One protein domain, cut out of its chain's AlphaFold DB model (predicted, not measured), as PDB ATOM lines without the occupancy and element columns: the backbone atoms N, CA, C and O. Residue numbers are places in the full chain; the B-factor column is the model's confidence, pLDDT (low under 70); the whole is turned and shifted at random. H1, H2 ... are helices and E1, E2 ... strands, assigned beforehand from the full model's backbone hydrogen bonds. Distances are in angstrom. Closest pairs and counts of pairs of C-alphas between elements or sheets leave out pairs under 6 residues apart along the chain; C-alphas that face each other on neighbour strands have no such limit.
ATOM      1  N   ALA A  11      38.913  -2.738 -22.992       89.62
ATOM      2  CA  ALA A  11      38.461  -2.308 -21.673       89.62
ATOM      3  C   ALA A  11      39.627  -1.763 -20.835       89.62
ATOM      4  O   ALA A  11      39.523  -0.677 -20.256       89.62
ATOM      5  N   GLY A  12      40.763  -2.461 -20.818       92.81
ATOM      6  CA  GLY A  12      41.976  -2.007 -20.146       92.81
ATOM      7  C   GLY A  12      42.599  -0.770 -20.793       92.81
ATOM      8  O   GLY A  12      43.133   0.093 -20.091       92.81
ATOM      9  N   ASP A  13      42.515  -0.624 -22.116       90.94
ATOM     10  CA  ASP A  13      42.922   0.612 -22.795       90.94
ATOM     11  C   ASP A  13      42.055   1.803 -22.403       90.94
ATOM     12  O   ASP A  13      42.586   2.878 -22.095       90.94
ATOM     13  N   TRP A  14      40.734   1.610 -22.356       92.00
ATOM     14  CA  TRP A  14      39.807   2.631 -21.886       92.00
ATOM     15  C   TRP A  14      40.076   3.017 -20.430       92.00
ATOM     16  O   TRP A  14      40.203   4.205 -20.129       92.00
ATOM     17  N   ALA A  15      40.250   2.038 -19.539       93.50
ATOM     18  CA  ALA A  15      40.560   2.284 -18.134       93.50
ATOM     19  C   ALA A  15      41.863   3.085 -17.974       93.50
ATOM     20  O   ALA A  15      41.899   4.095 -17.271       93.50
ATOM     21  N   ARG A  16      42.928   2.705 -18.695       94.88
ATOM     22  CA  ARG A  16      44.203   3.441 -18.688       94.88
ATOM     23  C   ARG A  16      44.071   4.846 -19.266       94.88
ATOM     24  O   ARG A  16      44.757   5.762 -18.812       94.88
ATOM     25  N   TYR A  17      43.251   5.036 -20.294       94.38
ATOM     26  CA  TYR A  17      42.956   6.364 -20.826       94.38
ATOM     27  C   TYR A  17      42.223   7.226 -19.786       94.38
ATOM     28  O   TYR A  17      42.691   8.324 -19.483       94.38
ATOM     29  N   ALA A  18      41.152   6.711 -19.178       95.62
ATOM     30  CA  ALA A  18      40.355   7.421 -18.182       95.62
ATOM     31  C   ALA A  18      41.166   7.794 -16.929       95.62
ATOM     32  O   ALA A  18      41.078   8.927 -16.463       95.62
ATOM     33  N   LEU A  19      42.010   6.884 -16.431       96.69
ATOM     34  CA  LEU A  19      42.878   7.118 -15.271       96.69
ATOM     35  C   LEU A  19      43.953   8.190 -15.521       96.69
ATOM     36  O   LEU A  19      44.323   8.920 -14.602       96.69
ATOM     37  N   ARG A  20      44.454   8.300 -16.758       97.06
ATOM     38  CA  ARG A  20      45.456   9.311 -17.149       97.06
ATOM     39  C   ARG A  20      44.845  10.669 -17.484       97.06
ATOM     40  O   ARG A  20      45.572  11.664 -17.516       97.06
ATOM     41  N   ALA A  21      43.552  10.718 -17.787       96.88
ATOM     42  CA  ALA A  21      42.876  11.960 -18.121       96.88
ATOM     43  C   ALA A  21      42.777  12.877 -16.887       96.88
ATOM     44  O   ALA A  21      42.555  12.388 -15.775       96.88
ATOM     45  N   PRO A  22      42.949  14.199 -17.064       96.69
ATOM     46  CA  PRO A  22      42.835  15.142 -15.964       96.69
ATOM     47  C   PRO A  22      41.385  15.273 -15.492       96.69
ATOM     48  O   PRO A  22      40.464  15.326 -16.307       96.69
ATOM     49  N   VAL A  23      41.196  15.358 -14.178       96.19
ATOM     50  CA  VAL A  23      39.904  15.658 -13.554       96.19
ATOM     51  C   VAL A  23      39.538  17.104 -13.874       96.19
ATOM     52  O   VAL A  23      40.354  18.001 -13.684       96.19
ATOM     53  N   MET A  24      38.321  17.336 -14.372       93.94
ATOM     54  CA  MET A  24      37.857  18.686 -14.722       93.94
ATOM     55  C   MET A  24      37.092  19.368 -13.591       93.94
ATOM     56  O   MET A  24      37.213  20.577 -13.417       93.94
ATOM     57  N   LEU A  25      36.282  18.615 -12.845       91.50
ATOM     58  CA  LEU A  25      35.406  19.136 -11.798       91.50
ATOM     59  C   LEU A  25      35.353  18.150 -10.633       91.50
ATOM     60  O   LEU A  25      35.364  16.937 -10.843       91.50
ATOM     61  N   VAL A  26      35.232  18.682  -9.423       90.69
ATOM     62  CA  VAL A  26      35.028  17.919  -8.189       90.69
ATOM     63  C   VAL A  26      33.734  18.402  -7.561       90.69
ATOM     64  O   VAL A  26      33.482  19.601  -7.492       90.69
ATOM     65  N   ARG A  27      32.880  17.483  -7.110       83.62
ATOM     66  CA  ARG A  27      31.674  17.866  -6.366       83.62
ATOM     67  C   ARG A  27      32.014  17.981  -4.883       83.62
ATOM     68  O   ARG A  27      32.476  17.008  -4.278       83.62
ATOM     69  N   GLY A  28      31.810  19.175  -4.327       72.50
ATOM     70  CA  GLY A  28      31.953  19.457  -2.900       72.50
ATOM     71  C   GLY A  28      30.787  18.898  -2.078       72.50
ATOM     72  O   GLY A  28      29.764  18.479  -2.623       72.50
ATOM     73  N   ALA A  29      30.919  18.914  -0.748       68.00
ATOM     74  CA  ALA A  29      29.901  18.398   0.180       68.00
ATOM     75  C   ALA A  29      28.547  19.135   0.092       68.00
ATOM     76  O   ALA A  29      27.506  18.568   0.408       68.00
ATOM     77  N   SER A  30      28.554  20.382  -0.383       70.06
ATOM     78  CA  SER A  30      27.375  21.204  -0.693       70.06
ATOM     79  C   SER A  30      26.644  20.787  -1.979       70.06
ATOM     80  O   SER A  30      25.616  21.372  -2.311       70.06
ATOM     81  N   GLY A  31      27.179  19.826  -2.744       70.25
ATOM     82  CA  GLY A  31      26.661  19.418  -4.053       70.25
ATOM     83  C   GLY A  31      27.079  20.330  -5.215       70.25
ATOM     84  O   GLY A  31      26.786  20.013  -6.372       70.25
ATOM     85  N   THR A  32      27.792  21.428  -4.943       79.94
ATOM     86  CA  THR A  32      28.325  22.329  -5.973       79.94
ATOM     87  C   THR A  32      29.529  21.701  -6.669       79.94
ATOM     88  O   THR A  32      30.405  21.125  -6.024       79.94
ATOM     89  N   ALA A  33      29.564  21.790  -8.000       84.25
ATOM     90  CA  ALA A  33      30.705  21.352  -8.794       84.25
ATOM     91  C   ALA A  33      31.744  22.479  -8.869       84.25
ATOM     92  O   ALA A  33      31.433  23.578  -9.326       84.25
ATOM     93  N   GLU A  34      32.963  22.192  -8.431       88.69
ATOM     94  CA  GLU A  34      34.089  23.121  -8.423       88.69
ATOM     95  C   GLU A  34      35.087  22.738  -9.519       88.69
ATOM     96  O   GLU A  34      35.459  21.563  -9.621       88.69
ATOM     97  N   PRO A  35      35.509  23.684 -10.375       91.62
ATOM     98  CA  PRO A  35      36.454  23.394 -11.441       91.62
ATOM     99  C   PRO A  35      37.850  23.139 -10.873       91.62
ATOM    100  O   PRO A  35      38.363  23.905 -10.057       91.62
ATOM    101  N   VAL A  36      38.502  22.092 -11.366       92.81
ATOM    102  CA  VAL A  36      39.906  21.819 -11.070       92.81
ATOM    103  C   VAL A  36      40.753  22.633 -12.042       92.81
ATOM    104  O   VAL A  36      40.752  22.406 -13.250       92.81
ATOM    105  N   THR A  37      41.471  23.621 -11.516       91.19
ATOM    106  CA  THR A  37      42.289  24.554 -12.314       91.19
ATOM    107  C   THR A  37      43.710  24.051 -12.565       91.19
ATOM    108  O   THR A  37      44.462  24.657 -13.327       91.19
ATOM    109  N   THR A  38      44.085  22.933 -11.945       91.00
ATOM    110  CA  THR A  38      45.377  22.270 -12.126       91.00
ATOM    111  C   THR A  38      45.197  20.934 -12.838       91.00
ATOM    112  O   THR A  38      44.161  20.278 -12.753       91.00
ATOM    113  N   ARG A  39      46.214  20.506 -13.586       94.44
ATOM    114  CA  ARG A  39      46.144  19.250 -14.334       94.44
ATOM    115  C   ARG A  39      46.431  18.068 -13.406       94.44
ATOM    116  O   ARG A  39      47.584  17.675 -13.271       94.44
ATOM    117  N   VAL A  40      45.387  17.497 -12.811       96.56
ATOM    118  CA  VAL A  40      45.492  16.335 -11.912       96.56
ATOM    119  C   VAL A  40      44.887  15.099 -12.581       96.56
ATOM    120  O   VAL A  40      43.673  15.073 -12.789       96.56
ATOM    121  N   PRO A  41      45.689  14.083 -12.954       97.19
ATOM    122  CA  PRO A  41      45.174  12.798 -13.421       97.19
ATOM    123  C   PRO A  41      44.263  12.143 -12.382       97.19
ATOM    124  O   PRO A  41      44.552  12.189 -11.184       97.19
ATOM    125  N   LEU A  42      43.206  11.463 -12.833       97.12
ATOM    126  CA  LEU A  42      42.328  10.715 -11.929       97.12
ATOM    127  C   LEU A  42      43.112   9.693 -11.083       97.12
ATOM    128  O   LEU A  42      42.804   9.531  -9.906       97.12
ATOM    129  N   ALA A  43      44.137   9.047 -11.647       97.38
ATOM    130  CA  ALA A  43      44.999   8.115 -10.916       97.38
ATOM    131  C   ALA A  43      45.701   8.764  -9.710       97.38
ATOM    132  O   ALA A  43      45.743   8.171  -8.637       97.38
ATOM    133  N   ASP A  44      46.198   9.995  -9.854       97.12
ATOM    134  CA  ASP A  44      46.908  10.687  -8.774       97.12
ATOM    135  C   ASP A  44      45.956  11.107  -7.645       97.12
ATOM    136  O   ASP A  44      46.324  11.056  -6.467       97.12
ATOM    137  N   TRP A  45      44.715  11.463  -7.994       96.19
ATOM    138  CA  TRP A  45      43.657  11.704  -7.014       96.19
ATOM    139  C   TRP A  45      43.220  10.409  -6.318       96.19
ATOM    140  O   TRP A  45      43.115  10.365  -5.090       96.19
ATOM    141  N   ALA A  46      43.024   9.333  -7.086       95.69
ATOM    142  CA  ALA A  46      42.638   8.018  -6.582       95.69
ATOM    143  C   ALA A  46      43.683   7.427  -5.628       95.69
ATOM    144  O   ALA A  46      43.307   6.898  -4.581       95.69
ATOM    145  N   ASP A  47      44.974   7.594  -5.933       95.38
ATOM    146  CA  ASP A  47      46.101   7.177  -5.093       95.38
ATOM    147  C   ASP A  47      46.286   8.073  -3.855       95.38
ATOM    148  O   ASP A  47      46.935   7.662  -2.888       95.38
ATOM    149  N   GLY A  48      45.669   9.258  -3.828       92.44
ATOM    150  CA  GLY A  48      45.827  10.250  -2.763       92.44
ATOM    151  C   GLY A  48      47.158  11.003  -2.824       92.44
ATOM    152  O   GLY A  48      47.568  11.590  -1.827       92.44
ATOM    153  N   ARG A  49      47.840  10.985  -3.979       93.75
ATOM    154  CA  ARG A  49      49.078  11.748  -4.220       93.75
ATOM    155  C   ARG A  49      48.792  13.243  -4.304       93.75
ATOM    156  O   ARG A  49      49.595  14.047  -3.843       93.75
ATOM    157  N   VAL A  50      47.645  13.596  -4.888       91.69
ATOM    158  CA  VAL A  50      47.133  14.966  -4.955       91.69
ATOM    159  C   VAL A  50      45.688  14.961  -4.448       91.69
ATOM    160  O   VAL A  50      44.811  14.443  -5.143       91.69
ATOM    161  N   PRO A  51      45.413  15.477  -3.239       86.19
ATOM    162  CA  PRO A  51      44.050  15.552  -2.738       86.19
ATOM    163  C   PRO A  51      43.272  16.618  -3.513       86.19
ATOM    164  O   PRO A  51      43.717  17.757  -3.646       86.19
ATOM    165  N   LEU A  52      42.091  16.250  -4.007       89.69
ATOM    166  CA  LEU A  52      41.103  17.191  -4.521       89.69
ATOM    167  C   LEU A  52      39.903  17.197  -3.570       89.69
ATOM    168  O   LEU A  52      39.381  16.133  -3.228       89.69
ATOM    169  N   GLY A  53      39.491  18.385  -3.116       86.25
ATOM    170  CA  GLY A  53      38.429  18.535  -2.113       86.25
ATOM    171  C   GLY A  53      38.725  17.817  -0.789       86.25
ATOM    172  O   GLY A  53      37.796  17.310  -0.164       86.25
ATOM    173  N   ASP A  54      40.007  17.695  -0.421       87.31
ATOM    174  CA  ASP A  54      40.505  17.033   0.798       87.31
ATOM    175  C   ASP A  54      40.030  15.581   0.999       87.31
ATOM    176  O   ASP A  54      39.938  15.075   2.118       87.31
ATOM    177  N   ARG A  55      39.748  14.871  -0.101       90.25
ATOM    178  CA  ARG A  55      39.277  13.480  -0.082       90.25
ATOM    179  C   ARG A  55      39.806  12.669  -1.260       90.25
ATOM    180  O   ARG A  55      40.386  13.214  -2.195       90.25
ATOM    181  N   ARG A  56      39.556  11.357  -1.236       91.62
ATOM    182  CA  ARG A  56      39.684  10.465  -2.403       91.62
ATOM    183  C   ARG A  56      38.423  10.536  -3.286       91.62
ATOM    184  O   ARG A  56      37.365  10.940  -2.784       91.62
ATOM    185  N   PRO A  57      38.508  10.171  -4.579       93.75
ATOM    186  CA  PRO A  57      37.339  10.106  -5.448       93.75
ATOM    187  C   PRO A  57      36.347   9.053  -4.952       93.75
ATOM    188  O   PRO A  57      36.726   8.008  -4.426       93.75
ATOM    189  N   THR A  58      35.067   9.341  -5.153       92.25
ATOM    190  CA  THR A  58      33.955   8.404  -4.990       92.25
ATOM    191  C   THR A  58      33.565   7.815  -6.347       92.25
ATOM    192  O   THR A  58      33.996   8.307  -7.393       92.25
ATOM    193  N   GLU A  59      32.696   6.804  -6.357       92.31
ATOM    194  CA  GLU A  59      32.121   6.273  -7.602       92.31
ATOM    195  C   GLU A  59      31.385   7.353  -8.408       92.31
ATOM    196  O   GLU A  59      31.530   7.412  -9.625       92.31
ATOM    197  N   ASN A  60      30.698   8.287  -7.738       91.06
ATOM    198  CA  ASN A  60      30.034   9.414  -8.401       91.06
ATOM    199  C   ASN A  60      31.024  10.351  -9.109       91.06
ATOM    200  O   ASN A  60      30.701  10.912 -10.157       91.06
ATOM    201  N   ASP A  61      32.228  10.537  -8.555       92.69
ATOM    202  CA  ASP A  61      33.266  11.336  -9.211       92.69
ATOM    203  C   ASP A  61      33.827  10.616 -10.432       92.69
ATOM    204  O   ASP A  61      34.048  11.253 -11.459       92.69
ATOM    205  N   LEU A  62      34.016   9.294 -10.346       92.62
ATOM    206  CA  LEU A  62      34.417   8.477 -11.488       92.62
ATOM    207  C   LEU A  62      33.355   8.532 -12.591       92.62
ATOM    208  O   LEU A  62      33.682   8.813 -13.743       92.62
ATOM    209  N   ASP A  63      32.087   8.317 -12.246       91.19
ATOM    210  CA  ASP A  63      30.984   8.359 -13.202       91.19
ATOM    211  C   ASP A  63      30.900   9.707 -13.905       91.19
ATOM    212  O   ASP A  63      30.756   9.747 -15.129       91.19
ATOM    213  N   TYR A  64      31.050  10.798 -13.150       91.31
ATOM    214  CA  TYR A  64      31.078  12.141 -13.702       91.31
ATOM    215  C   TYR A  64      32.315  12.378 -14.576       91.31
ATOM    216  O   TYR A  64      32.172  12.856 -15.702       91.31
ATOM    217  N   HIS A  65      33.508  11.996 -14.114       93.50
ATOM    218  CA  HIS A  65      34.766  12.098 -14.863       93.50
ATOM    219  C   HIS A  65      34.671  11.408 -16.223       93.50
ATOM    220  O   HIS A  65      35.045  11.977 -17.239       93.50
ATOM    221  N   LEU A  66      34.072  10.218 -16.295       92.94
ATOM    222  CA  LEU A  66      33.887   9.527 -17.572       92.94
ATOM    223  C   LEU A  66      33.003  10.315 -18.560       92.94
ATOM    224  O   LEU A  66      33.163  10.155 -19.770       92.94
ATOM    225  N   THR A  67      32.108  11.191 -18.085       90.88
ATOM    226  CA  THR A  67      31.289  12.063 -18.952       90.88
ATOM    227  C   THR A  67      32.044  13.270 -19.510       90.88
ATOM    228  O   THR A  67      31.596  13.851 -20.502       90.88
ATOM    229  N   THR A  68      33.190  13.631 -18.927       92.44
ATOM    230  CA  THR A  68      34.026  14.758 -19.376       92.44
ATOM    231  C   THR A  68      35.092  14.339 -20.389       92.44
ATOM    232  O   THR A  68      35.814  15.174 -20.929       92.44
ATOM    233  N   LEU A  69      35.190  13.042 -20.684       93.25
ATOM    234  CA  LEU A  69      36.097  12.514 -21.691       93.25
ATOM    235  C   LEU A  69      35.466  12.613 -23.085       93.25
ATOM    236  O   LEU A  69      34.317  12.211 -23.280       93.25
ATOM    237  N   PHE A  70      36.246  13.078 -24.066       91.19
ATOM    238  CA  PHE A  70      35.808  13.268 -25.458       91.19
ATOM    239  C   PHE A  70      36.608  12.424 -26.476       91.19
ATOM    240  O   PHE A  70      37.170  12.979 -27.419       91.19
ATOM    241  N   PRO A  71      36.716  11.091 -26.306       91.44
ATOM    242  CA  PRO A  71      37.227  10.235 -27.376       91.44
ATOM    243  C   PRO A  71      36.238  10.208 -28.566       91.44
ATOM    244  O   PRO A  71      35.044  10.443 -28.356       91.44
ATOM    245  N   PRO A  72      36.680   9.861 -29.793       90.25
ATOM    246  CA  PRO A  72      35.778   9.710 -30.943       90.25
ATOM    247  C   PRO A  72      34.666   8.675 -30.708       90.25
ATOM    248  O   PRO A  72      33.524   8.892 -31.103       90.25
ATOM    249  N   VAL A  73      34.992   7.575 -30.021       92.12
ATOM    250  CA  VAL A  73      34.028   6.589 -29.518       92.12
ATOM    251  C   VAL A  73      34.184   6.516 -28.009       92.12
ATOM    252  O   VAL A  73      35.270   6.205 -27.512       92.12
ATOM    253  N   ARG A  74      33.116   6.826 -27.269       92.56
ATOM    254  CA  ARG A  74      33.120   6.769 -25.806       92.56
ATOM    255  C   ARG A  74      32.391   5.516 -25.329       92.56
ATOM    256  O   ARG A  74      31.177   5.429 -25.518       92.56
ATOM    257  N   PRO A  75      33.093   4.568 -24.688       90.25
ATOM    258  CA  PRO A  75      32.446   3.407 -24.108       90.25
ATOM    259  C   PRO A  75      31.775   3.766 -22.776       90.25
ATOM    260  O   PRO A  75      32.337   4.436 -21.904       90.25
ATOM    261  N   ARG A  76      30.540   3.293 -22.632       84.56
ATOM    262  CA  ARG A  76      29.729   3.267 -21.410       84.56
ATOM    263  C   ARG A  76      29.157   1.847 -21.285       84.56
ATOM    264  O   ARG A  76      29.810   0.881 -21.664       84.56
ATOM    265  N   ARG A  77      27.916   1.713 -20.806       86.50
ATOM    266  CA  ARG A  77      27.109   0.493 -21.013       86.50
ATOM    267  C   ARG A  77      26.622   0.347 -22.469       86.50
ATOM    268  O   ARG A  77      26.022  -0.659 -22.810       86.50
ATOM    269  N   TRP A  78      26.870   1.365 -23.289       89.56
ATOM    270  CA  TRP A  78      26.634   1.457 -24.729       89.56
ATOM    271  C   TRP A  78      27.823   2.188 -25.371       89.56
ATOM    272  O   TRP A  78      28.686   2.717 -24.662       89.56
ATOM    273  N   LEU A  79      27.870   2.245 -26.700       91.38
ATOM    274  CA  LEU A  79      28.846   3.051 -27.430       91.38
ATOM    275  C   LEU A  79      28.242   4.409 -27.785       91.38
ATOM    276  O   LEU A  79      27.155   4.485 -28.349       91.38
ATOM    277  N   GLU A  80      28.950   5.488 -27.471       94.19
ATOM    278  CA  GLU A  80      28.609   6.819 -27.970       94.19
ATOM    279  C   GLU A  80      29.554   7.192 -29.111       94.19
ATOM    280  O   GLU A  80      30.763   7.330 -28.901       94.19
TER     281      GLU A  80
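AT A GLANCE: This is residues 11 to 80 of the 197 residues of the protein "Glutamate--cysteine ligase" of Mycolicibacterium hassiacum (strain DSM 44199 / CIP 105218 / JCM 12690 / 3849) (UniProt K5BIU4). Three short helices and a small two-stranded hairpin are joined by much loop: H3 lies near the middle, the hairpin E1 and E2 is at one end of the longest axis, and E3 is at the other end. H1 and H2 make a corner, the end of H1 meeting the start of H2. The 70 printed residues hold three named helices and three named strands in the order H1 E1 E2 H2 H3 E3; the sheet E1 - E2 is antiparallel. The class is mixed, helices and strands, with under half of the residues in named elements. The whole is compact, with a radius of gyration of the C-alphas of 12.1 A and spans of 32 by 24 by 20 A.

HOW THE PARTS SIT: E1, residues 25 to 27, and E2, residues 33 to 35, form an antiparallel hairpin at 149 degrees, with N 26 and O 34 at 2.9 A. H3, residues 59 to 67, comes closest to E1 at the C-alphas of Asp 61 and Val 26, 6.9 A apart. H1, residues 11 to 20, is close to H3 but not clearly touching, closest at the C-alphas of Ala 18 and Leu 66, 6.8 A. H1 touches H2, residues 42 to 47, about perpendicular at 83 degrees; their closest C-alphas, Leu 19 and Leu 42, are 4.9 A apart. H2 and H3 are only just apart, at 8.2 A. E3, residues 73 to 75, pairs with no named strand, but its residues 74 to 75 pair antiparallel with 79 to 80. Every O i to N i+4 pair is within hydrogen-bond range in H1 and H2, and 4 of 5 in H3.

IN THESE COORDINATES: H1 is 14.3 A long from C-alpha 11 at (38.461, -2.308, -21.673), and H3 12.8 A. E3 ends with C-alpha 75 at (32.446, 3.407, -24.108).

THE WHOLE: The C-alphas farthest apart, Asp 13 and Ser 30, are 34.0 A apart. The printed part has no cut; the link H2 to H3 is long, with 11 residues. Residue 29 is under pLDDT 70.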